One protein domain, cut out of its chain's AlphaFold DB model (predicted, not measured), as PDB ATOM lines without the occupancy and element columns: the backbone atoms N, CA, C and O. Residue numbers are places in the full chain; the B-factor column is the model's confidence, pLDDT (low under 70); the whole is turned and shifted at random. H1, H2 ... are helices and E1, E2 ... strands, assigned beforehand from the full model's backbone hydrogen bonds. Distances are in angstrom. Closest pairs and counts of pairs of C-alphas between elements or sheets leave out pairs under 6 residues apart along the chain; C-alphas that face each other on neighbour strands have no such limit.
ATOM      1  N   ILE A   2     189.870 180.053 141.989       77.38
ATOM      2  CA  ILE A   2     189.546 180.086 140.552       77.38
ATOM      3  C   ILE A   2     190.737 180.491 139.664       77.38
ATOM      4  O   ILE A   2     191.021 179.780 138.709       77.38
ATOM      5  N   ASN A   3     191.521 181.508 140.044       74.81
ATOM      6  CA  ASN A   3     192.695 181.949 139.269       74.81
ATOM      7  C   ASN A   3     193.704 180.815 139.024       74.81
ATOM      8  O   ASN A   3     194.160 180.628 137.903       74.81
ATOM      9  N   LEU A   4     193.981 179.990 140.042       77.50
ATOM     10  CA  LEU A   4     194.877 178.834 139.905       77.50
ATOM     11  C   LEU A   4     194.331 177.792 138.913       77.50
ATOM     12  O   LEU A   4     195.095 177.260 138.109       77.50
ATOM     13  N   LYS A   5     193.018 177.522 138.937       82.75
ATOM     14  CA  LYS A   5     192.366 176.599 137.992       82.75
ATOM     15  C   LYS A   5     192.391 177.134 136.559       82.75
ATOM     16  O   LYS A   5     192.717 176.394 135.633       82.75
ATOM     17  N   LEU A   6     192.129 178.433 136.384       85.38
ATOM     18  CA  LEU A   6     192.202 179.111 135.087       85.38
ATOM     19  C   LEU A   6     193.618 179.047 134.498       85.38
ATOM     20  O   LEU A   6     193.778 178.754 133.307       85.38
ATOM     21  N   SER A   7     194.651 179.258 135.319       78.19
ATOM     22  CA  SER A   7     196.054 179.120 134.909       78.19
ATOM     23  C   SER A   7     196.427 177.676 134.560       78.19
ATOM     24  O   SER A   7     197.144 177.466 133.586       78.19
ATOM     25  N   ALA A   8     195.909 176.689 135.296       82.62
ATOM     26  CA  ALA A   8     196.151 175.266 135.040       82.62
ATOM     27  C   ALA A   8     195.395 174.712 133.814       82.62
ATOM     28  O   ALA A   8     195.695 173.611 133.358       82.62
ATOM     29  N   GLY A   9     194.417 175.451 133.276       78.31
ATOM     30  CA  GLY A   9     193.589 175.005 132.149       78.31
ATOM     31  C   GLY A   9     192.534 173.953 132.517       78.31
ATOM     32  O   GLY A   9     191.892 173.406 131.619       78.31
ATOM     33  N   ASP A  10     192.344 173.700 133.813       86.19
ATOM     34  CA  ASP A  10     191.313 172.824 134.380       86.19
ATOM     35  C   ASP A  10     190.019 173.626 134.592       86.19
ATOM     36  O   ASP A  10     189.666 174.028 135.705       86.19
ATOM     37  N   ILE A  11     189.379 173.975 133.473       87.56
ATOM     38  CA  ILE A  11     188.189 174.827 133.441       87.56
ATOM     39  C   ILE A  11     186.950 173.930 133.339       87.56
ATOM     40  O   ILE A  11     186.824 173.222 132.337       87.56
ATOM     41  N   PRO A  12     186.039 173.953 134.333       91.25
ATOM     42  CA  PRO A  12     184.776 173.219 134.250       91.25
ATOM     43  C   PRO A  12     183.896 173.779 133.127       91.25
ATOM     44  O   PRO A  12     184.089 174.917 132.710       91.25
ATOM     45  N   ASP A  13     182.886 173.029 132.685       94.19
ATOM     46  CA  ASP A  13     181.955 173.487 131.636       94.19
ATOM     47  C   ASP A  13     181.320 174.847 131.953       94.19
ATOM     48  O   ASP A  13     181.130 175.675 131.062       94.19
ATOM     49  N   MET A  14     181.053 175.089 133.236       92.50
ATOM     50  CA  MET A  14     180.501 176.327 133.759       92.50
ATOM     51  C   MET A  14     181.265 176.769 135.005       92.50
ATOM     52  O   MET A  14     181.507 175.983 135.923       92.50
ATOM     53  N   ILE A  15     181.573 178.058 135.074       91.00
ATOM     54  CA  ILE A  15     181.983 178.733 136.303       91.00
ATOM     55  C   ILE A  15     180.761 179.506 136.800       91.00
ATOM     56  O   ILE A  15     180.088 180.138 135.990       91.00
ATOM     57  N   LYS A  16     180.471 179.419 138.108       87.69
ATOM     58  CA  LYS A  16     179.436 180.207 138.797       87.69
ATOM     59  C   LYS A  16     180.068 181.126 139.846       87.69
ATOM     60  O   LYS A  16     179.893 180.945 141.044       87.69
ATOM     61  N   SER A  17     180.902 182.048 139.379       86.12
ATOM     62  CA  SER A  17     181.616 183.034 140.197       86.12
ATOM     63  C   SER A  17     181.989 184.208 139.318       86.12
ATOM     64  O   SER A  17     182.519 183.993 138.227       86.12
ATOM     65  N   SER A  18     181.728 185.429 139.783       88.00
ATOM     66  CA  SER A  18     182.115 186.628 139.047       88.00
ATOM     67  C   SER A  18     183.627 186.671 138.850       88.00
ATOM     68  O   SER A  18     184.396 186.395 139.774       88.00
ATOM     69  N   LEU A  19     184.043 186.985 137.626       88.56
ATOM     70  CA  LEU A  19     185.422 187.335 137.303       88.56
ATOM     71  C   LEU A  19     185.514 188.824 136.989       88.56
ATOM     72  O   LEU A  19     184.631 189.370 136.324       88.56
ATOM     73  N   ASP A  20     186.595 189.448 137.449       87.31
ATOM     74  CA  ASP A  20     186.897 190.842 137.147       87.31
ATOM     75  C   ASP A  20     187.215 191.029 135.663       87.31
ATOM     76  O   ASP A  20     187.682 190.115 134.976       87.31
ATOM     77  N   THR A  21     187.010 192.251 135.178       88.31
ATOM     78  CA  THR A  21     187.211 192.614 133.773       88.31
ATOM     79  C   THR A  21     188.604 192.236 133.253       88.31
ATOM     80  O   THR A  21     188.710 191.711 132.148       88.31
ATOM     81  N   SER A  22     189.661 192.435 134.045       86.06
ATOM     82  CA  SER A  22     191.035 192.081 133.659       86.06
ATOM     83  C   SER A  22     191.227 190.569 133.484       86.06
ATOM     84  O   SER A  22     191.919 190.128 132.571       86.06
ATOM     85  N   ILE A  23     190.557 189.751 134.302       88.50
ATOM     86  CA  ILE A  23     190.585 188.287 134.182       88.50
ATOM     87  C   ILE A  23     189.841 187.848 132.915       88.50
ATOM     88  O   ILE A  23     190.302 186.948 132.209       88.50
ATOM     89  N   ILE A  24     188.708 188.487 132.604       91.38
ATOM     90  CA  ILE A  24     187.963 188.245 131.360       91.38
ATOM     91  C   ILE A  24     188.806 188.634 130.142       91.38
ATOM     92  O   ILE A  24     188.848 187.880 129.174       91.38
ATOM     93  N   GLN A  25     189.503 189.767 130.203       90.31
ATOM     94  CA  GLN A  25     190.412 190.224 129.156       90.31
ATOM     95  C   GLN A  25     191.514 189.179 128.895       90.31
ATOM     96  O   GLN A  25     191.617 188.643 127.793       90.31
ATOM     97  N   THR A  26     192.246 188.768 129.933       88.88
ATOM     98  CA  THR A  26     193.364 187.819 129.796       88.88
ATOM     99  C   THR A  26     192.938 186.397 129.416       88.88
ATOM    100  O   THR A  26     193.627 185.708 128.663       88.88
ATOM    101  N   HIS A  27     191.833 185.881 129.958       91.56
ATOM    102  CA  HIS A  27     191.445 184.482 129.731       91.56
ATOM    103  C   HIS A  27     190.363 184.298 128.665       91.56
ATOM    104  O   HIS A  27     190.358 183.259 128.008       91.56
ATOM    105  N   GLY A  28     189.483 185.277 128.473       93.44
ATOM    106  CA  GLY A  28     188.453 185.284 127.436       93.44
ATOM    107  C   GLY A  28     188.991 185.819 126.114       93.44
ATOM    108  O   GLY A  28     189.196 185.027 125.197       93.44
ATOM    109  N   VAL A  29     189.247 187.132 126.049       93.31
ATOM    110  CA  VAL A  29     189.634 187.851 124.815       93.31
ATOM    111  C   VAL A  29     190.973 187.337 124.277       93.31
ATOM    112  O   VAL A  29     191.052 186.860 123.149       93.31
ATOM    113  N   GLU A  30     192.023 187.376 125.098       91.38
ATOM    114  CA  GLU A  30     193.381 186.982 124.690       91.38
ATOM    115  C   GLU A  30     193.564 185.457 124.695       91.38
ATOM    116  O   GLU A  30     194.178 184.870 123.803       91.38
ATOM    117  N   GLY A  31     193.038 184.799 125.732       91.44
ATOM    118  CA  GLY A  31     193.283 183.382 125.992       91.44
ATOM    119  C   GLY A  31     192.341 182.410 125.282       91.44
ATOM    120  O   GLY A  31     192.643 181.215 125.248       91.44
ATOM    121  N   GLY A  32     191.190 182.872 124.780       93.62
ATOM    122  CA  GLY A  32     190.180 182.028 124.131       93.62
ATOM    123  C   GLY A  32     189.631 180.903 125.016       93.62
ATOM    124  O   GLY A  32     189.177 179.877 124.510       93.62
ATOM    125  N   LYS A  33     189.720 181.037 126.346       94.50
ATOM    126  CA  LYS A  33     189.352 179.977 127.300       94.50
ATOM    127  C   LYS A  33     187.859 179.950 127.615       94.50
ATOM    128  O   LYS A  33     187.362 178.938 128.114       94.50
ATOM    129  N   PHE A  34     187.153 181.042 127.340       96.56
ATOM    130  CA  PHE A  34     185.728 181.194 127.609       96.56
ATOM    131  C   PHE A  34     184.931 181.235 126.308       96.56
ATOM    132  O   PHE A  34     185.398 181.733 125.285       96.56
ATOM    133  N   PHE A  35     183.724 180.688 126.355       97.56
ATOM    134  CA  PHE A  35     182.772 180.732 125.259       97.56
ATOM    135  C   PHE A  35     182.278 182.168 125.057       97.56
ATOM    136  O   PHE A  35     181.872 182.830 126.013       97.56
ATOM    137  N   ASN A  36     182.309 182.647 123.812       97.94
ATOM    138  CA  ASN A  36     181.782 183.960 123.458       97.94
ATOM    139  C   ASN A  36     180.272 183.856 123.192       97.94
ATOM    140  O   ASN A  36     179.863 183.251 122.205       97.94
ATOM    141  N   TYR A  37     179.454 184.476 124.039       97.94
ATOM    142  CA  TYR A  37     177.998 184.522 123.897       97.94
ATOM    143  C   TYR A  37     177.537 185.416 122.738       97.94
ATOM    144  O   TYR A  37     176.444 185.202 122.212       97.94
ATOM    145  N   ALA A  38     178.338 186.414 122.340       97.94
ATOM    146  CA  ALA A  38     177.931 187.475 121.415       97.94
ATOM    147  C   ALA A  38     177.329 186.968 120.084       97.94
ATOM    148  O   ALA A  38     176.306 187.510 119.673       97.94
ATOM    149  N   PRO A  39     177.868 185.920 119.424       98.06
ATOM    150  CA  PRO A  39     177.307 185.424 118.165       98.06
ATOM    151  C   PRO A  39     175.999 184.635 118.307       98.06
ATOM    152  O   PRO A  39     175.379 184.335 117.295       98.06
ATOM    153  N   TYR A  40     175.616 184.243 119.527       98.00
ATOM    154  CA  TYR A  40     174.596 183.213 119.755       98.00
ATOM    155  C   TYR A  40     173.449 183.664 120.659       98.00
ATOM    156  O   TYR A  40     172.419 182.991 120.720       98.00
ATOM    157  N   TYR A  41     173.621 184.745 121.425       97.19
ATOM    158  CA  TYR A  41     172.653 185.099 122.462       97.19
ATOM    159  C   TYR A  41     171.264 185.428 121.899       97.19
ATOM    160  O   TYR A  41     170.273 185.125 122.550       97.19
ATOM    161  N   GLU A  42     171.172 185.968 120.685       97.62
ATOM    162  CA  GLU A  42     169.877 186.267 120.055       97.62
ATOM    163  C   GLU A  42     169.095 184.992 119.699       97.62
ATOM    164  O   GLU A  42     167.867 184.987 119.777       97.62
ATOM    165  N   ASP A  43     169.792 183.891 119.397       97.94
ATOM    166  CA  ASP A  43     169.175 182.612 119.027       97.94
ATOM    167  C   ASP A  43     168.746 181.778 120.246       97.94
ATOM    168  O   ASP A  43     167.769 181.027 120.183       97.94
ATOM    169  N   TYR A  44     169.485 181.874 121.358       98.06
ATOM    170  CA  TYR A  44     169.295 180.996 122.524       98.06
ATOM    171  C   TYR A  44     168.881 181.707 123.813       98.06
ATOM    172  O   TYR A  44     168.525 181.021 124.773       98.06
ATOM    173  N   MET A  45     168.943 183.040 123.858       97.25
ATOM    174  CA  MET A  45     168.677 183.849 125.053       97.25
ATOM    175  C   MET A  45     167.718 185.017 124.747       97.25
ATOM    176  O   MET A  45     168.108 186.192 124.809       97.25
ATOM    177  N   PRO A  46     166.461 184.733 124.354       96.50
ATOM    178  CA  PRO A  46     165.492 185.769 124.002       96.50
ATOM    179  C   PRO A  46     165.183 186.735 125.157       96.50
ATOM    180  O   PRO A  46     164.959 187.922 124.902       96.50
ATOM    181  N   ASN A  47     165.209 186.280 126.414       95.81
ATOM    182  CA  ASN A  47     164.926 187.148 127.560       95.81
ATOM    183  C   ASN A  47     166.084 188.112 127.825       95.81
ATOM    184  O   ASN A  47     165.861 189.311 127.991       95.81
ATOM    185  N   MET A  48     167.329 187.638 127.759       95.62
ATOM    186  CA  MET A  48     168.500 188.513 127.820       95.62
ATOM    187  C   MET A  48     168.548 189.472 126.624       95.62
ATOM    188  O   MET A  48     168.913 190.634 126.780       95.62
ATOM    189  N   THR A  49     168.136 189.028 125.435       96.88
ATOM    190  CA  THR A  49     168.042 189.896 124.250       96.88
ATOM    191  C   THR A  49     167.063 191.049 124.487       96.88
ATOM    192  O   THR A  49     167.398 192.210 124.237       96.88
ATOM    193  N   LYS A  50     165.881 190.757 125.047       95.81
ATOM    194  CA  LYS A  50     164.905 191.766 125.490       95.81
ATOM    195  C   LYS A  50     165.492 192.671 126.580       95.81
ATOM    196  O   LYS A  50     165.355 193.889 126.496       95.81
ATOM    197  N   ALA A  51     166.199 192.102 127.556       94.38
ATOM    198  CA  ALA A  51     166.860 192.852 128.622       94.38
ATOM    199  C   ALA A  51     167.894 193.848 128.076       94.38
ATOM    200  O   ALA A  51     167.887 195.011 128.461       94.38
ATOM    201  N   PHE A  52     168.741 193.434 127.135       95.06
ATOM    202  CA  PHE A  52     169.726 194.302 126.487       95.06
ATOM    203  C   PHE A  52     169.094 195.406 125.638       95.06
ATOM    204  O   PHE A  52     169.667 196.489 125.535       95.06
ATOM    205  N   ALA A  53     167.921 195.160 125.049       96.12
ATOM    206  CA  ALA A  53     167.163 196.201 124.359       96.12
ATOM    207  C   ALA A  53     166.583 197.238 125.341       96.12
ATOM    208  O   ALA A  53     166.596 198.431 125.045       96.12
ATOM    209  N   ASN A  54     166.113 196.793 126.511       94.00
ATOM    210  CA  ASN A  54     165.542 197.660 127.545       94.00
ATOM    211  C   ASN A  54     166.612 198.410 128.362       94.00
ATOM    212  O   ASN A  54     166.376 199.537 128.796       94.00
ATOM    213  N   TYR A  55     167.784 197.800 128.558       92.31
ATOM    214  CA  TYR A  55     168.892 198.310 129.367       92.31
ATOM    215  C   TYR A  55     170.193 198.310 128.543       92.31
ATOM    216  O   TYR A  55     171.041 197.433 128.718       92.31
ATOM    217  N   PRO A  56     170.393 199.281 127.633       91.12
ATOM    218  CA  PRO A  56     171.572 199.311 126.764       91.12
ATOM    219  C   PRO A  56     172.897 199.397 127.538       91.12
ATOM    220  O   PRO A  56     173.884 198.794 127.118       91.12
ATOM    221  N   ASP A  57     172.916 200.051 128.704       88.50
ATOM    222  CA  ASP A  57     174.103 200.116 129.571       88.50
ATOM    223  C   ASP A  57     174.489 198.740 130.130       88.50
ATOM    224  O   ASP A  57     175.669 198.443 130.302       88.50
ATOM    225  N   MET A  58     173.509 197.855 130.340       90.81
ATOM    226  CA  MET A  58     173.746 196.465 130.730       90.81
ATOM    227  C   MET A  58     174.483 195.694 129.630       90.81
ATOM    228  O   MET A  58     175.412 194.934 129.909       90.81
ATOM    229  N   LYS A  59     174.088 195.904 128.366       92.19
ATOM    230  CA  LYS A  59     174.781 195.323 127.211       92.19
ATOM    231  C   LYS A  59     176.191 195.891 127.095       92.19
ATOM    232  O   LYS A  59     177.138 195.123 126.932       92.19
ATOM    233  N   ALA A  60     176.338 197.211 127.209       90.69
ATOM    234  CA  ALA A  60     177.636 197.878 127.154       90.69
ATOM    235  C   ALA A  60     178.589 197.356 128.241       90.69
ATOM    236  O   ALA A  60     179.740 197.048 127.948       90.69
ATOM    237  N   PHE A  61     178.093 197.155 129.463       90.19
ATOM    238  CA  PHE A  61     178.848 196.572 130.573       90.19
ATOM    239  C   PHE A  61     179.407 195.181 130.238       90.19
ATOM    240  O   PHE A  61     180.572 194.886 130.528       90.19
ATOM    241  N   GLY A  62     178.560 194.319 129.661       91.38
ATOM    242  CA  GLY A  62     178.880 192.919 129.372       91.38
ATOM    243  C   GLY A  62     179.769 192.708 128.153       91.38
ATOM    244  O   GLY A  62     180.313 191.618 127.978       91.38
ATOM    245  N   THR A  63     179.908 193.738 127.320       93.62
ATOM    246  CA  THR A  63     180.610 193.676 126.039       93.62
ATOM    247  C   THR A  63     182.056 194.146 126.207       93.62
ATOM    248  O   THR A  63     182.323 195.223 126.739       93.62
ATOM    249  N   MET A  64     183.010 193.328 125.767       93.62
ATOM    250  CA  MET A  64     184.431 193.682 125.715       93.62
ATOM    251  C   MET A  64     184.720 194.598 124.514       93.62
ATOM    252  O   MET A  64     183.884 194.756 123.625       93.62
ATOM    253  N   MET A  65     185.913 195.198 124.448       92.81
ATOM    254  CA  MET A  65     186.262 196.142 123.368       92.81
ATOM    255  C   MET A  65     186.221 195.532 121.959       92.81
ATOM    256  O   MET A  65     185.986 196.252 120.992       92.81
ATOM    257  N   ASP A  66     186.430 194.220 121.834       93.25
ATOM    258  CA  ASP A  66     186.341 193.478 120.571       93.25
ATOM    259  C   ASP A  66     184.898 193.063 120.202       93.25
ATOM    260  O   ASP A  66     184.679 192.408 119.184       93.25
ATOM    261  N   GLY A  67     183.908 193.438 121.020       95.25
ATOM    262  CA  GLY A  67     182.500 193.082 120.843       95.25
ATOM    263  C   GLY A  67     182.107 191.720 121.423       95.25
ATOM    264  O   GLY A  67     180.949 191.321 121.298       95.25
ATOM    265  N   SER A  68     183.036 190.991 122.048       97.19
ATOM    266  CA  SER A  68     182.749 189.706 122.687       97.19
ATOM    267  C   SER A  68     182.004 189.861 124.015       97.19
ATOM    268  O   SER A  68     182.070 190.892 124.684       97.19
ATOM    269  N   ILE A  69     181.299 188.805 124.415       96.81
ATOM    270  CA  ILE A  69     180.658 188.677 125.727       96.81
ATOM    271  C   ILE A  69     181.093 187.325 126.283       96.81
ATOM    272  O   ILE A  69     180.796 186.302 125.675       96.81
ATOM    273  N   TYR A  70     181.782 187.302 127.423       96.12
ATOM    274  CA  TYR A  70     182.299 186.062 128.037       96.12
ATOM    275  C   TYR A  70     181.675 185.735 129.392       96.12
ATOM    276  O   TYR A  70     181.856 184.638 129.919       96.12
ATOM    277  N   GLN A  71     180.953 186.690 129.966       93.31
ATOM    278  CA  GLN A  71     180.272 186.551 131.236       93.31
ATOM    279  C   GLN A  71     178.962 187.315 131.164       93.31
ATOM    280  O   GLN A  71     178.901 188.410 130.604       93.31
ATOM    281  N   LEU A  72     177.920 186.741 131.750       93.94
ATOM    282  CA  LEU A  72     176.628 187.401 131.794       93.94
ATOM    283  C   LEU A  72     176.577 188.495 132.878       93.94
ATOM    284  O   LEU A  72     177.341 188.499 133.852       93.94
ATOM    285  N   VAL A  73     175.663 189.442 132.686       91.75
ATOM    286  CA  VAL A  73     175.521 190.653 133.507       91.75
ATOM    287  C   VAL A  73     174.239 190.564 134.321       91.75
ATOM    288  O   VAL A  73     173.225 190.085 133.817       91.75
ATOM    289  N   GLN A  74     174.259 191.034 135.562       91.88
ATOM    290  CA  GLN A  74     173.049 191.260 136.347       91.88
ATOM    291  C   GLN A  74     172.612 192.726 136.263       91.88
ATOM    292  O   GLN A  74     173.459 193.611 136.136       91.88
ATOM    293  N   ASN A  75     171.316 192.984 136.407       92.88
ATOM    294  CA  ASN A  75     170.785 194.311 136.716       92.88
ATOM    295  C   ASN A  75     169.851 194.200 137.924       92.88
ATOM    296  O   ASN A  75     168.869 193.463 137.869       92.88
ATOM    297  N   VAL A  76     170.170 194.898 139.011       92.00
ATOM    298  CA  VAL A  76     169.444 194.832 140.282       92.00
ATOM    299  C   VAL A  76     168.793 196.178 140.562       92.00
ATOM    300  O   VAL A  76     169.478 197.143 140.898       92.00
ATOM    301  N   LEU A  77     167.469 196.236 140.438       91.00
ATOM    302  CA  LEU A  77     166.661 197.428 140.664       91.00
ATOM    303  C   LEU A  77     165.479 197.125 141.598       91.00
ATOM    304  O   LEU A  77     164.436 196.660 141.152       91.00
ATOM    305  N   THR A  78     165.640 197.368 142.902       92.12
ATOM    306  CA  THR A  78     164.609 197.152 143.931       92.12
ATOM    307  C   THR A  78     164.642 198.268 144.975       92.12
ATOM    308  O   THR A  78     165.702 198.837 145.249       92.12
ATOM    309  N   TYR A  79     163.519 198.532 145.652       91.69
ATOM    310  CA  TYR A  79     163.487 199.514 146.749       91.69
ATOM    311  C   TYR A  79     164.377 199.144 147.941       91.69
ATOM    312  O   TYR A  79     164.676 199.997 148.769       91.69
ATOM    313  N   THR A  80     164.862 197.905 148.021       89.25
ATOM    314  CA  THR A  80     165.709 197.419 149.121       89.25
ATOM    315  C   THR A  80     167.206 197.464 148.810       89.25
ATOM    316  O   THR A  80     168.010 196.974 149.606       89.25
ATOM    317  N   MET A  81     167.614 198.036 147.671       88.50
ATOM    318  CA  MET A  81     169.024 198.036 147.274       88.50
ATOM    319  C   MET A  81     169.886 199.034 148.050       88.50
ATOM    320  O   MET A  81     171.094 198.850 148.059       88.50
ATOM    321  N   ALA A  82     169.299 200.077 148.656       88.19
ATOM    322  CA  ALA A  82     170.026 201.163 149.318       88.19
ATOM    323  C   ALA A  82     171.092 200.667 150.309       88.19
ATOM    324  O   ALA A  82     170.892 199.658 150.982       88.19
ATOM    325  N   SER A 245     175.668 200.635 142.243       82.94
ATOM    326  CA  SER A 245     175.729 200.053 140.903       82.94
ATOM    327  C   SER A 245     174.651 198.978 140.803       82.94
ATOM    328  O   SER A 245     174.718 197.980 141.519       82.94
ATOM    329  N   SER A 246     173.657 199.193 139.943       86.94
ATOM    330  CA  SER A 246     172.652 198.172 139.638       86.94
ATOM    331  C   SER A 246     173.238 197.064 138.761       86.94
ATOM    332  O   SER A 246     172.791 195.921 138.829       86.94
ATOM    333  N   TYR A 247     174.276 197.379 137.981       89.62
ATOM    334  CA  TYR A 247     174.956 196.436 137.104       89.62
ATOM    335  C   TYR A 247     176.101 195.708 137.805       89.62
ATOM    336  O   TYR A 247     176.873 196.282 138.571       89.62
ATOM    337  N   GLY A 248     176.244 194.423 137.507       89.00
ATOM    338  CA  GLY A 248     177.299 193.594 138.077       89.00
ATOM    339  C   GLY A 248     177.576 192.353 137.242       89.00
ATOM    340  O   GLY A 248     176.769 191.944 136.410       89.00
ATOM    341  N   TRP A 249     178.717 191.723 137.482       89.00
ATOM    342  CA  TRP A 249     179.010 190.413 136.916       89.00
ATOM    343  C   TRP A 249     178.260 189.329 137.692       89.00
ATOM    344  O   TRP A 249     178.444 189.214 138.900       89.00
ATOM    345  N   CYS A 250     177.465 188.500 137.013       83.81
ATOM    346  CA  CYS A 250     176.669 187.464 137.686       83.81
ATOM    347  C   CYS A 250     177.371 186.102 137.801       83.81
ATOM    348  O   CYS A 250     176.767 185.094 138.193       83.81
ATOM    349  N   GLY A 251     178.633 186.036 137.373       83.94
ATOM    350  CA  GLY A 251     179.445 184.837 137.471       83.94
ATOM    351  C   GLY A 251     179.052 183.698 136.552       83.94
ATOM    352  O   GLY A 251     179.565 182.618 136.771       83.94
ATOM    353  N   SER A 252     178.161 183.889 135.578       92.00
ATOM    354  CA  SER A 252     177.763 182.850 134.620       92.00
ATOM    355  C   SER A 252     178.704 182.869 133.413       92.00
ATOM    356  O   SER A 252     178.522 183.683 132.507       92.00
ATOM    357  N   ILE A 253     179.724 182.006 133.434       94.56
ATOM    358  CA  ILE A 253     180.738 181.867 132.374       94.56
ATOM    359  C   ILE A 253     180.731 180.423 131.879       94.56
ATOM    360  O   ILE A 253     180.740 179.495 132.690       94.56
ATOM    361  N   ILE A 254     180.766 180.234 130.560       96.81
ATOM    362  CA  ILE A 254     180.874 178.917 129.922       96.81
ATOM    363  C   ILE A 254     182.304 178.719 129.412       96.81
ATOM    364  O   ILE A 254     182.908 179.622 128.831       96.81
ATOM    365  N   SER A 255     182.864 177.531 129.627       95.62
ATOM    366  CA  SER A 255     184.151 177.138 129.049       95.62
ATOM    367  C   SER A 255     184.063 177.064 127.528       95.62
ATOM    368  O   SER A 255     183.111 176.505 126.987       95.62
ATOM    369  N   ALA A 256     185.099 177.517 126.820       95.88
ATOM    370  CA  ALA A 256     185.185 177.352 125.366       95.88
ATOM    371  C   ALA A 256     185.189 175.874 124.918       95.88
ATOM    372  O   ALA A 256     184.988 175.586 123.742       95.88
ATOM    373  N   LYS A 257     185.435 174.936 125.846       94.62
ATOM    374  CA  LYS A 257     185.419 173.486 125.602       94.62
ATOM    375  C   LYS A 257     184.081 172.813 125.931       94.62
ATOM    376  O   LYS A 257     183.990 171.602 125.764       94.62
ATOM    377  N   CYS A 258     183.086 173.554 126.425       96.75
ATOM    378  CA  CYS A 258     181.772 172.987 126.716       96.75
ATOM    379  C   CYS A 258     181.155 172.440 125.422       96.75
ATOM    380  O   CYS A 258     181.047 173.168 124.437       96.75
ATOM    381  N   GLU A 259     180.763 171.165 125.414       95.69
ATOM    382  CA  GLU A 259     180.254 170.508 124.200       95.69
ATOM    383  C   GLU A 259     178.875 171.024 123.771       95.69
ATOM    384  O   GLU A 259     178.574 171.020 122.581       95.69
ATOM    385  N   ASN A 260     178.045 171.470 124.723       95.94
ATOM    386  CA  ASN A 260     176.655 171.869 124.472       95.94
ATOM    387  C   ASN A 260     176.311 173.203 125.175       95.94
ATOM    388  O   ASN A 260     175.495 173.232 126.111       95.94
ATOM    389  N   PRO A 261     176.965 174.317 124.791       97.00
ATOM    390  CA  PRO A 261     176.805 175.611 125.454       97.00
ATOM    391  C   PRO A 261     175.370 176.150 125.365       97.00
ATOM    392  O   PRO A 261     174.926 176.865 126.261       97.00
ATOM    393  N   GLU A 262     174.603 175.770 124.341       97.69
ATOM    394  CA  GLU A 262     173.233 176.224 124.115       97.69
ATOM    395  C   GLU A 262     172.260 175.807 125.228       97.69
ATOM    396  O   GLU A 262     171.290 176.522 125.486       97.69
ATOM    397  N   TYR A 263     172.504 174.689 125.923       96.75
ATOM    398  CA  TYR A 263     171.680 174.299 127.073       96.75
ATOM    399  C   TYR A 263     171.940 175.200 128.279       96.75
ATOM    400  O   TYR A 263     170.995 175.616 128.948       96.75
ATOM    401  N   LEU A 264     173.207 175.548 128.528       96.38
ATOM    402  CA  LEU A 264     173.578 176.479 129.593       96.38
ATOM    403  C   LEU A 264     173.079 177.894 129.288       96.38
ATOM    404  O   LEU A 264     172.588 178.569 130.187       96.38
ATOM    405  N   MET A 265     173.125 178.322 128.023       97.19
ATOM    406  CA  MET A 265     172.550 179.598 127.587       97.19
ATOM    407  C   MET A 265     171.051 179.678 127.892       97.19
ATOM    408  O   MET A 265     170.622 180.625 128.546       97.19
ATOM    409  N   ARG A 266     170.268 178.663 127.503       95.56
ATOM    410  CA  ARG A 266     168.820 178.620 127.791       95.56
ATOM    411  C   ARG A 266     168.528 178.563 129.287       95.56
ATOM    412  O   ARG A 266     167.596 179.211 129.744       95.56
ATOM    413  N   TYR A 267     169.327 177.815 130.050       93.12
ATOM    414  CA  TYR A 267     169.210 177.776 131.507       93.12
ATOM    415  C   TYR A 267     169.451 179.156 132.133       93.12
ATOM    416  O   TYR A 267     168.669 179.605 132.966       93.12
ATOM    417  N   PHE A 268     170.505 179.862 131.715       93.81
ATOM    418  CA  PHE A 268     170.781 181.203 132.223       93.81
ATOM    419  C   PHE A 268     169.748 182.236 131.791       93.81
ATOM    420  O   PHE A 268     169.462 183.152 132.559       93.81
ATOM    421  N   ASP A 269     169.174 182.084 130.599       95.06
ATOM    422  CA  ASP A 269     168.156 182.995 130.080       95.06
ATOM    423  C   ASP A 269     166.895 183.037 130.956       95.06
ATOM    424  O   ASP A 269     166.236 184.070 131.036       95.06
ATOM    425  N   MET A 270     166.603 181.962 131.699       93.38
ATOM    426  CA  MET A 270     165.495 181.927 132.664       93.38
ATOM    427  C   MET A 270     165.622 182.996 133.760       93.38
ATOM    428  O   MET A 270     164.618 183.461 134.286       93.38
ATOM    429  N   PHE A 271     166.842 183.429 134.094       93.50
ATOM    430  CA  PHE A 271     167.073 184.490 135.080       93.50
ATOM    431  C   PHE A 271     166.906 185.902 134.497       93.50
ATOM    432  O   PHE A 271     167.121 186.887 135.195       93.50
ATOM    433  N   TYR A 272     166.547 186.035 133.222       94.62
ATOM    434  CA  TYR A 272     166.241 187.321 132.593       94.62
ATOM    435  C   TYR A 272     164.740 187.515 132.363       94.62
ATOM    436  O   TYR A 272     164.352 188.504 131.745       94.62
ATOM    437  N   THR A 273     163.898 186.591 132.833       93.62
ATOM    438  CA  THR A 273     162.445 186.728 132.707       93.62
ATOM    439  C   THR A 273     161.876 187.677 133.758       93.62
ATOM    440  O   THR A 273     162.389 187.788 134.876       93.62
ATOM    441  N   GLU A 274     160.776 188.331 133.396       87.94
ATOM    442  CA  GLU A 274     159.979 189.147 134.311       87.94
ATOM    443  C   GLU A 274     159.281 188.260 135.367       87.94
ATOM    444  O   GLU A 274     159.016 187.080 135.112       87.94
ATOM    445  N   PRO A 275     158.936 188.783 136.559       85.44
ATOM    446  CA  PRO A 275     158.292 188.004 137.624       85.44
ATOM    447  C   PRO A 275     156.877 187.488 137.297       85.44
ATOM    448  O   PRO A 275     156.333 186.645 138.026       85.44
ATOM    449  N   GLU A 276     156.263 187.981 136.224       85.50
ATOM    450  CA  GLU A 276     155.021 187.469 135.643       85.50
ATOM    451  C   GLU A 276     155.263 186.302 134.667       85.50
ATOM    452  O   GLU A 276     154.386 185.457 134.487       85.50
ATOM    453  N   GLU A 277     156.456 186.221 134.071       85.44
ATOM    454  CA  GLU A 277     156.880 185.202 133.105       85.44
ATOM    455  C   GLU A 277     157.710 184.123 133.826       85.44
ATOM    456  O   GLU A 277     158.934 184.045 133.707       85.44
ATOM    457  N   VAL A 278     157.029 183.295 134.625       83.81
ATOM    458  CA  VAL A 278     157.671 182.250 135.443       83.81
ATOM    459  C   VAL A 278     157.650 180.876 134.771       83.81
ATOM    460  O   VAL A 278     156.656 180.483 134.158       83.81
ATOM    461  N   PHE A 279     158.717 180.102 134.962       84.81
ATOM    462  CA  PHE A 279     158.773 178.677 134.621       84.81
ATOM    463  C   PHE A 279     159.019 177.868 135.898       84.81
ATOM    464  O   PHE A 279     160.074 178.006 136.509       84.81
ATOM    465  N   ASP A 280     158.039 177.070 136.336       87.69
ATOM    466  CA  ASP A 280     158.080 176.343 137.619       87.69
ATOM    467  C   ASP A 280     158.474 177.240 138.817       87.69
ATOM    468  O   ASP A 280     159.225 176.849 139.708       87.69
ATOM    469  N   GLY A 281     157.985 178.487 138.816       89.94
ATOM    470  CA  GLY A 281     158.285 179.499 139.836       89.94
ATOM    471  C   GLY A 281     159.655 180.177 139.694       89.94
ATOM    472  O   GLY A 281     159.945 181.106 140.447       89.94
ATOM    473  N   ILE A 282     160.483 179.763 138.731       91.69
ATOM    474  CA  ILE A 282     161.773 180.388 138.423       91.69
ATOM    475  C   ILE A 282     161.556 181.603 137.515       91.69
ATOM    476  O   ILE A 282     160.877 181.506 136.490       91.69
ATOM    477  N   CYS A 283     162.157 182.731 137.887       92.88
ATOM    478  CA  CYS A 283     162.253 183.945 137.075       92.88
ATOM    479  C   CYS A 283     163.514 184.747 137.418       92.88
ATOM    480  O   CYS A 283     164.353 184.295 138.205       92.88
ATOM    481  N   GLY A 284     163.655 185.964 136.883       92.31
ATOM    482  CA  GLY A 284     164.810 186.812 137.182       92.31
ATOM    483  C   GLY A 284     165.003 187.141 138.663       92.31
ATOM    484  O   GLY A 284     166.134 187.215 139.154       92.31
ATOM    485  N   LEU A 285     163.913 187.181 139.435       93.31
ATOM    486  CA  LEU A 285     163.982 187.392 140.880       93.31
ATOM    487  C   LEU A 285     164.480 186.165 141.650       93.31
ATOM    488  O   LEU A 285     164.832 186.298 142.820       93.31
ATOM    489  N   SER A 286     164.572 184.985 141.029       92.31
ATOM    490  CA  SER A 286     164.928 183.754 141.741       92.31
ATOM    491  C   SER A 286     166.356 183.713 142.256       92.31
ATOM    492  O   SER A 286     166.626 183.028 143.237       92.31
ATOM    493  N   SER A 287     167.259 184.502 141.670       89.06
ATOM    494  CA  SER A 287     168.608 184.669 142.219       89.06
ATOM    495  C   SER A 287     168.641 185.492 143.515       89.06
ATOM    496  O   SER A 287     169.633 185.449 144.238       89.06
ATOM    497  N   TRP A 288     167.564 186.222 143.827       90.12
ATOM    498  CA  TRP A 288     167.436 187.067 145.015       90.12
ATOM    499  C   TRP A 288     166.437 186.515 146.036       90.12
ATOM    500  O   TRP A 288     166.787 186.376 147.206       90.12
ATOM    501  N   LEU A 289     165.210 186.219 145.604       92.06
ATOM    502  CA  LEU A 289     164.092 185.832 146.467       92.06
ATOM    503  C   LEU A 289     163.803 184.329 146.462       92.06
ATOM    504  O   LEU A 289     163.027 183.881 147.296       92.06
ATOM    505  N   GLY A 290     164.415 183.556 145.561       92.50
ATOM    506  CA  GLY A 290     164.131 182.131 145.399       92.50
ATOM    507  C   GLY A 290     162.942 181.837 144.483       92.50
ATOM    508  O   GLY A 290     162.608 182.596 143.566       92.50
ATOM    509  N   ILE A 291     162.310 180.690 144.686       93.06
ATOM    510  CA  ILE A 291     161.244 180.187 143.822       93.06
ATOM    511  C   ILE A 291     159.929 180.883 144.189       93.06
ATOM    512  O   ILE A 291     159.476 180.833 145.334       93.06
ATOM    513  N   LYS A 292     159.288 181.529 143.211       94.12
ATOM    514  CA  LYS A 292     157.985 182.175 143.406       94.12
ATOM    515  C   LYS A 292     156.918 181.133 143.760       94.12
ATOM    516  O   LYS A 292     156.851 180.075 143.138       94.12
ATOM    517  N   GLY A 293     156.084 181.437 144.750       93.94
ATOM    518  CA  GLY A 293     155.089 180.533 145.331       93.94
ATOM    519  C   GLY A 293     155.655 179.555 146.369       93.94
ATOM    520  O   GLY A 293     154.881 178.833 146.996       93.94
ATOM    521  N   VAL A 294     156.980 179.526 146.569       93.75
ATOM    522  CA  VAL A 294     157.654 178.696 147.584       93.75
ATOM    523  C   VAL A 294     158.374 179.566 148.607       93.75
ATOM    524  O   VAL A 294     158.119 179.425 149.796       93.75
ATOM    525  N   ASP A 295     159.241 180.468 148.144       93.75
ATOM    526  CA  ASP A 295     160.074 181.332 148.989       93.75
ATOM    527  C   ASP A 295     159.527 182.769 149.073       93.75
ATOM    528  O   ASP A 295     159.840 183.521 150.000       93.75
ATOM    529  N   TRP A 296     158.702 183.178 148.105       94.75
ATOM    530  CA  TRP A 296     158.099 184.511 148.031       94.75
ATOM    531  C   TRP A 296     156.898 184.538 147.081       94.75
ATOM    532  O   TRP A 296     156.783 183.679 146.209       94.75
ATOM    533  N   ASP A 297     156.027 185.540 147.205       95.44
ATOM    534  CA  ASP A 297     154.984 185.817 146.211       95.44
ATOM    535  C   ASP A 297     154.595 187.306 146.173       95.44
ATOM    536  O   ASP A 297     155.022 188.110 147.008       95.44
ATOM    537  N   LEU A 298     153.788 187.675 145.179       95.00
ATOM    538  CA  LEU A 298     153.115 188.966 145.091       95.00
ATOM    539  C   LEU A 298     151.828 188.959 145.921       95.00
ATOM    540  O   LEU A 298     151.172 187.930 146.083       95.00
ATOM    541  N   THR A 299     151.423 190.128 146.410       95.62
ATOM    542  CA  THR A 299     150.079 190.308 146.972       95.62
ATOM    543  C   THR A 299     148.997 190.100 145.912       95.62
ATOM    544  O   THR A 299     149.252 190.259 144.720       95.62
ATOM    545  N   GLU A 300     147.765 189.783 146.331       93.94
ATOM    546  CA  GLU A 300     146.637 189.550 145.406       93.94
ATOM    547  C   GLU A 300     146.364 190.740 144.469       93.94
ATOM    548  O   GLU A 300     145.956 190.554 143.326       93.94
ATOM    549  N   ASP A 301     146.609 191.965 144.942       94.12
ATOM    550  CA  ASP A 301     146.483 193.194 144.153       94.12
ATOM    551  C   ASP A 301     147.698 193.479 143.250       94.12
ATOM    552  O   ASP A 301     147.666 194.409 142.447       94.12
ATOM    553  N   GLY A 302     148.769 192.692 143.380       91.94
ATOM    554  CA  GLY A 302     150.012 192.820 142.633       91.94
ATOM    555  C   GLY A 302     150.868 194.034 143.001       91.94
ATOM    556  O   GLY A 302     151.839 194.300 142.297       91.94
ATOM    557  N   ASN A 303     150.550 194.786 144.058       92.94
ATOM    558  CA  ASN A 303     151.252 196.037 144.383       92.94
ATOM    559  C   ASN A 303     152.492 195.837 145.263       92.94
ATOM    560  O   ASN A 303     153.415 196.648 145.222       92.94
ATOM    561  N   ASN A 304     152.533 194.753 146.037       96.06
ATOM    562  CA  ASN A 304     153.608 194.447 146.976       96.06
ATOM    563  C   ASN A 304     154.080 193.001 146.800       96.06
ATOM    564  O   ASN A 304     153.485 192.219 146.057       96.06
ATOM    565  N   TYR A 305     155.149 192.643 147.503       95.62
ATOM    566  CA  TYR A 305     155.612 191.263 147.608       95.62
ATOM    567  C   TYR A 305     155.870 190.888 149.066       95.62
ATOM    568  O   TYR A 305     156.111 191.747 149.912       95.62
ATOM    569  N   PHE A 306     155.834 189.598 149.366       95.25
ATOM    570  CA  PHE A 306     156.166 189.064 150.683       95.25
ATOM    571  C   PHE A 306     157.009 187.804 150.539       95.25
ATOM    572  O   PHE A 306     156.926 187.098 149.534       95.25
ATOM    573  N   ARG A 307     157.824 187.513 151.555       93.44
ATOM    574  CA  ARG A 307     158.528 186.232 151.651       93.44
ATOM    575  C   ARG A 307     157.670 185.196 152.357       93.44
ATOM    576  O   ARG A 307     156.901 185.510 153.263       93.44
ATOM    577  N   ILE A 308     157.834 183.956 151.929       93.31
ATOM    578  CA  ILE A 308     157.230 182.775 152.525       93.31
ATOM    579  C   ILE A 308     158.338 182.104 153.331       93.31
ATOM    580  O   ILE A 308     159.343 181.653 152.786       93.31
ATOM    581  N   LEU A 309     158.179 182.098 154.651       89.94
ATOM    582  CA  LEU A 309     159.135 181.490 155.571       89.94
ATOM    583  C   LEU A 309     158.561 180.197 156.145       89.94
ATOM    584  O   LEU A 309     157.345 180.105 156.326       89.94
ATOM    585  N   PRO A 310     159.411 179.208 156.470       89.19
ATOM    586  CA  PRO A 310     158.974 178.073 157.270       89.19
ATOM    587  C   PRO A 310     158.593 178.520 158.688       89.19
ATOM    588  O   PRO A 310     159.074 179.541 159.180       89.19
ATOM    589  N   ASP A 311     157.797 177.697 159.374       87.00
ATOM    590  CA  ASP A 311     157.383 177.945 160.763       87.00
ATOM    591  C   ASP A 311     158.575 178.051 161.738       87.00
ATOM    592  O   ASP A 311     158.503 178.774 162.730       87.00
ATOM    593  N   ASP A 312     159.671 177.336 161.459       87.75
ATOM    594  CA  ASP A 312     160.916 177.380 162.231       87.75
ATOM    595  C   ASP A 312     162.074 177.874 161.352       87.75
ATOM    596  O   ASP A 312     162.512 177.192 160.422       87.75
ATOM    597  N   THR A 313     162.587 179.066 161.662       85.38
ATOM    598  CA  THR A 313     163.760 179.660 161.001       85.38
ATOM    599  C   THR A 313     165.072 179.362 161.733       85.38
ATOM    600  O   THR A 313     166.114 179.908 161.368       85.38
ATOM    601  N   PHE A 314     165.055 178.511 162.764       87.12
ATOM    602  CA  PHE A 314     166.200 178.186 163.621       87.12
ATOM    603  C   PHE A 314     166.785 179.406 164.351       87.12
ATOM    604  O   PHE A 314     167.995 179.491 164.567       87.12
ATOM    605  N   GLY A 315     165.934 180.380 164.693       78.94
ATOM    606  CA  GLY A 315     166.342 181.636 165.337       78.94
ATOM    607  C   GLY A 315     167.058 182.621 164.406       78.94
ATOM    608  O   GLY A 315     167.618 183.608 164.876       78.94
ATOM    609  N   LEU A 316     167.065 182.364 163.095       82.81
ATOM    610  CA  LEU A 316     167.605 183.292 162.104       82.81
ATOM    611  C   LEU A 316     166.599 184.405 161.807       82.81
ATOM    612  O   LEU A 316     165.390 184.160 161.722       82.81
ATOM    613  N   SER A 317     167.110 185.616 161.568       81.31
ATOM    614  CA  SER A 317     166.321 186.655 160.906       81.31
ATOM    615  C   SER A 317     165.918 186.210 159.498       81.31
ATOM    616  O   SER A 317     166.533 185.329 158.893       81.31
ATOM    617  N   GLU A 318     164.905 186.864 158.939       86.25
ATOM    618  CA  GLU A 318     164.452 186.604 157.572       86.25
ATOM    619  C   GLU A 318     165.574 186.796 156.529       86.25
ATOM    620  O   GLU A 318     165.667 186.038 155.559       86.25
ATOM    621  N   GLU A 319     166.474 187.767 156.740       85.75
ATOM    622  CA  GLU A 319     167.660 187.953 155.895       85.75
ATOM    623  C   GLU A 319     168.665 186.818 156.031       85.75
ATOM    624  O   GLU A 319     169.165 186.324 155.022       85.75
ATOM    625  N   GLU A 320     168.961 186.388 157.256       86.12
ATOM    626  CA  GLU A 320     169.901 185.295 157.503       86.12
ATOM    627  C   GLU A 320     169.378 183.971 156.949       86.12
ATOM    628  O   GLU A 320     170.141 183.229 156.329       86.12
ATOM    629  N   TYR A 321     168.080 183.694 157.112       88.81
ATOM    630  CA  TYR A 321     167.442 182.512 156.539       88.81
ATOM    631  C   TYR A 321     167.558 182.518 155.012       88.81
ATOM    632  O   TYR A 321     168.079 181.563 154.431       88.81
ATOM    633  N   LYS A 322     167.161 183.624 154.362       88.62
ATOM    634  CA  LYS A 322     167.282 183.786 152.905       88.62
ATOM    635  C   LYS A 322     168.730 183.601 152.457       88.62
ATOM    636  O   LYS A 322     168.990 182.788 151.579       88.62
ATOM    637  N   ASN A 323     169.679 184.302 153.077       86.56
ATOM    638  CA  ASN A 323     171.091 184.255 152.695       86.56
ATOM    639  C   ASN A 323     171.713 182.860 152.853       86.56
ATOM    640  O   ASN A 323     172.659 182.537 152.140       86.56
ATOM    641  N   LYS A 324     171.202 182.046 153.784       88.00
ATOM    642  CA  LYS A 324     171.735 180.713 154.075       88.00
ATOM    643  C   LYS A 324     171.089 179.599 153.255       88.00
ATOM    644  O   LYS A 324     171.788 178.657 152.888       88.00
ATOM    645  N   TYR A 325     169.779 179.668 153.022       89.19
ATOM    646  CA  TYR A 325     169.008 178.542 152.481       89.19
ATOM    647  C   TYR A 325     168.367 178.804 151.118       89.19
ATOM    648  O   TYR A 325     168.054 177.844 150.422       89.19
ATOM    649  N   VAL A 326     168.191 180.069 150.727       87.69
ATOM    650  CA  VAL A 326     167.491 180.451 149.487       87.69
ATOM    651  C   VAL A 326     168.461 181.066 148.475       87.69
ATOM    652  O   VAL A 326     168.456 180.732 147.293       87.69
ATOM    653  N   TYR A 327     169.331 181.959 148.940       79.38
ATOM    654  CA  TYR A 327     170.256 182.716 148.111       79.38
ATOM    655  C   TYR A 327     171.425 181.849 147.632       79.38
ATOM    656  O   TYR A 327     172.247 181.386 148.419       79.38
ATOM    657  N   GLY A 328     171.544 181.684 146.314       67.19
ATOM    658  CA  GLY A 328     172.568 180.853 145.667       67.19
ATOM    659  C   GLY A 328     173.975 181.461 145.582       67.19
ATOM    660  O   GLY A 328     174.789 180.973 144.802       67.19
ATOM    661  N   GLY A 329     174.275 182.524 146.336       62.53
ATOM    662  CA  GLY A 329     175.618 183.119 146.401       62.53
ATOM    663  C   GLY A 329     175.934 184.191 145.348       62.53
ATOM    664  O   GLY A 329     177.102 184.539 145.184       62.53
ATOM    665  N   GLY A 330     174.933 184.742 144.657       73.00
ATOM    666  CA  GLY A 330     175.105 185.843 143.701       73.00
ATOM    667  C   GLY A 330     173.816 186.183 142.952       73.00
ATOM    668  O   GLY A 330     173.051 185.279 142.610       73.00
ATOM    669  N   TYR A 331     173.593 187.461 142.638       84.50
ATOM    670  CA  TYR A 331     172.514 187.843 141.725       84.50
ATOM    671  C   TYR A 331     172.819 187.346 140.305       84.50
ATOM    672  O   TYR A 331     173.969 187.244 139.882       84.50
ATOM    673  N   THR A 332     171.776 186.970 139.571       87.44
ATOM    674  CA  THR A 332     171.857 186.495 138.186       87.44
ATOM    675  C   THR A 332     170.723 187.094 137.383       87.44
ATOM    676  O   THR A 332     169.585 187.061 137.836       87.44
ATOM    677  N   GLY A 333     171.055 187.619 136.202       91.31
ATOM    678  CA  GLY A 333     170.094 188.210 135.280       91.31
ATOM    679  C   GLY A 333     169.379 189.442 135.836       91.31
ATOM    680  O   GLY A 333     170.029 190.348 136.363       91.31
ATOM    681  N   LEU A 334     168.062 189.523 135.663       93.44
ATOM    682  CA  LEU A 334     167.267 190.692 136.029       93.44
ATOM    683  C   LEU A 334     166.638 190.532 137.409       93.44
ATOM    684  O   LEU A 334     165.664 189.809 137.589       93.44
ATOM    685  N   VAL A 335     167.143 191.293 138.374       93.38
ATOM    686  CA  VAL A 335     166.531 191.440 139.695       93.38
ATOM    687  C   VAL A 335     165.827 192.790 139.750       93.38
ATOM    688  O   VAL A 335     166.271 193.714 140.428       93.38
ATOM    689  N   ILE A 336     164.761 192.928 138.966       92.88
ATOM    690  CA  ILE A 336     164.015 194.180 138.826       92.88
ATOM    691  C   ILE A 336     162.647 194.006 139.470       92.88
ATOM    692  O   ILE A 336     161.832 193.205 139.022       92.88
ATOM    693  N   LEU A 337     162.413 194.741 140.554       93.00
ATOM    694  CA  LEU A 337     161.160 194.693 141.289       93.00
ATOM    695  C   LEU A 337     160.803 196.073 141.844       93.00
ATOM    696  O   LEU A 337     161.268 196.484 142.909       93.00
ATOM    697  N   ASP A 338     159.915 196.756 141.129       93.12
ATOM    698  CA  ASP A 338     159.308 198.030 141.525       93.12
ATOM    699  C   ASP A 338     158.098 197.794 142.449       93.12
ATOM    700  O   ASP A 338     156.957 198.121 142.127       93.12
ATOM    701  N   LYS A 339     158.330 197.105 143.572       94.62
ATOM    702  CA  LYS A 339     157.310 196.789 144.586       94.62
ATOM    703  C   LYS A 339     157.904 196.848 145.981       94.62
ATOM    704  O   LYS A 339     159.079 196.525 146.176       94.62
ATOM    705  N   PHE A 340     157.086 197.223 146.957       95.75
ATOM    706  CA  PHE A 340     157.507 197.249 148.352       95.75
ATOM    707  C   PHE A 340     157.345 195.861 148.991       95.75
ATOM    708  O   PHE A 340     156.396 195.137 148.666       95.75
ATOM    709  N   PRO A 341     158.282 195.456 149.867       95.31
ATOM    710  CA  PRO A 341     158.089 194.292 150.719       95.31
ATOM    711  C   PRO A 341     156.976 194.569 151.730       95.31
ATOM    712  O   PRO A 341     156.820 195.705 152.168       95.31
ATOM    713  N   ILE A 342     156.256 193.531 152.147       94.88
ATOM    714  CA  ILE A 342     155.352 193.557 153.302       94.88
ATOM    715  C   ILE A 342     155.578 192.334 154.193       94.88
ATOM    716  O   ILE A 342     156.150 191.331 153.760       94.88
ATOM    717  N   ASN A 343     155.086 192.409 155.430       90.94
ATOM    718  CA  ASN A 343     155.284 191.407 156.481       90.94
ATOM    719  C   ASN A 343     156.762 191.174 156.831       90.94
ATOM    720  O   ASN A 343     157.101 190.183 157.474       90.94
ATOM    721  N   ASN A 344     157.623 192.126 156.475       90.06
ATOM    722  CA  ASN A 344     159.016 192.169 156.875       90.06
ATOM    723  C   ASN A 344     159.346 193.594 157.328       90.06
ATOM    724  O   ASN A 344     159.807 194.404 156.520       90.06
ATOM    725  N   PRO A 345     159.200 193.894 158.629       91.19
ATOM    726  CA  PRO A 345     159.374 195.248 159.145       91.19
ATOM    727  C   PRO A 345     160.737 195.881 158.826       91.19
ATOM    728  O   PRO A 345     160.823 197.090 158.631       91.19
TER     729      PRO A 345
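What this domain is: This is residues 2 to 82 and 245 to 345 of the 408 residues of the protein "Extracellular solute-binding protein" of Clostridiaceae bacterium (UniProt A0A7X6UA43). A small sheet of three strands, E3, E2 and E7, has H5 over it, and toward opposite ends of the longest axis lie two pairs of strands: E1 with E4 at one end, the hairpin of E5 and E6 at the other. H6 spans from the E1 and E4 pair to the three-stranded sheet, with H3 and H4 packed on it; H1 and H2 lie beyond E1 and E4, H7 lies between the sheet and the hairpin, and H8 lies farther out. The printed part has 182 residues, with eight named helices and seven named strands in the order H1 E1 H2 H3 H4 H5 E2 E3 E4 H6 H7 E5 E6 H8 E7. The sheet E3 E2 E7 is mixed, the other two antiparallel; the class is mixed, helices and strands, with under half of the residues in named elements. The whole is compact, with a radius of gyration of the C-alphas of 17.4 A and spans of 50 by 35 by 30 A.

How they stand to each other: H1, residues 2 to 8, and H2, residues 21 to 29, are close but not clearly touching: their closest C-alphas, those of Leu 6 and His 27, are 7.6 A apart. They stand at a shallow tilt of 31 degrees, the same way. E1, residues 14 to 16, is the antiparallel neighbour of E4, residues 252 to 254; N 15 and O 253, 2.9 A apart, are within hydrogen-bond range. H3, residues 41 to 44, touches H6, residues 261 to 272, the closest C-alphas being those of Tyr 44 and Arg 266, 5.8 A apart. H4, residues 46 to 54, only just touches H3, with 3 pairs of C-alphas within 8 A, and only at the corner. Residues 269 to 272 of H6 touch H4 at a steep tilt of 50 degrees, the same way; the closest C-alphas, Asn 47 and Tyr 272, are 5.2 A apart. H5, residues 56 to 62, is on the sheet of E3, residues 247 to 249, E2, residues 73 to 78, and E7, residues 334 to 337. Its height over the sheet is 8.6 A, and it lies over E2 and along the strands, at 24 degrees on the local plane. H4 and H6 only graze this sheet. E2 is antiparallel to E3, with N 74 and O 248 at 2.8 A, and parallel to E7, with N 77 and O 335 at 2.8 A. H7, residues 286 to 289, only grazes this sheet too, and only just touches H8, residues 318 to 326, with 3 pairs of C-alphas within 8 A; the closest, those of Leu 289 and Val 326, are 7.0 A apart. E5, residues 296 to 298, and E6, residues 304 to 307, form an antiparallel hairpin, with N 297 and O 306 at 2.9 A. In H1, H2, H4, H5 and H8 every O i to N i+4 pair is within hydrogen-bond range, in H6 5 of 8 are, and H3 and H7 are too short for such a pair.

Where its parts are: H1 begins at C-alpha 2, (189.546, 180.086, 140.552). H4 measures 12.4 A from first to last C-alpha, and E2 16.4 A. H6, the longest helix, measures 17.3 A and ends at C-alpha 272, (166.241, 187.321, 132.593). E6 measures 10.7 A, and E7 ends at C-alpha 337, (161.160, 194.693, 141.289).

The domain as a whole: The C-alphas of Ala 8 and Asp 301, the two farthest apart, are 53.6 A apart. Residues 83 to 244 are not printed; C-alphas 82 and 245 are 10.2 A apart across the cut. The links H2 to H3 and H6 to H7 are long. The mean pLDDT of the printed part is 90.9, and residues 328 to 329 are under 70.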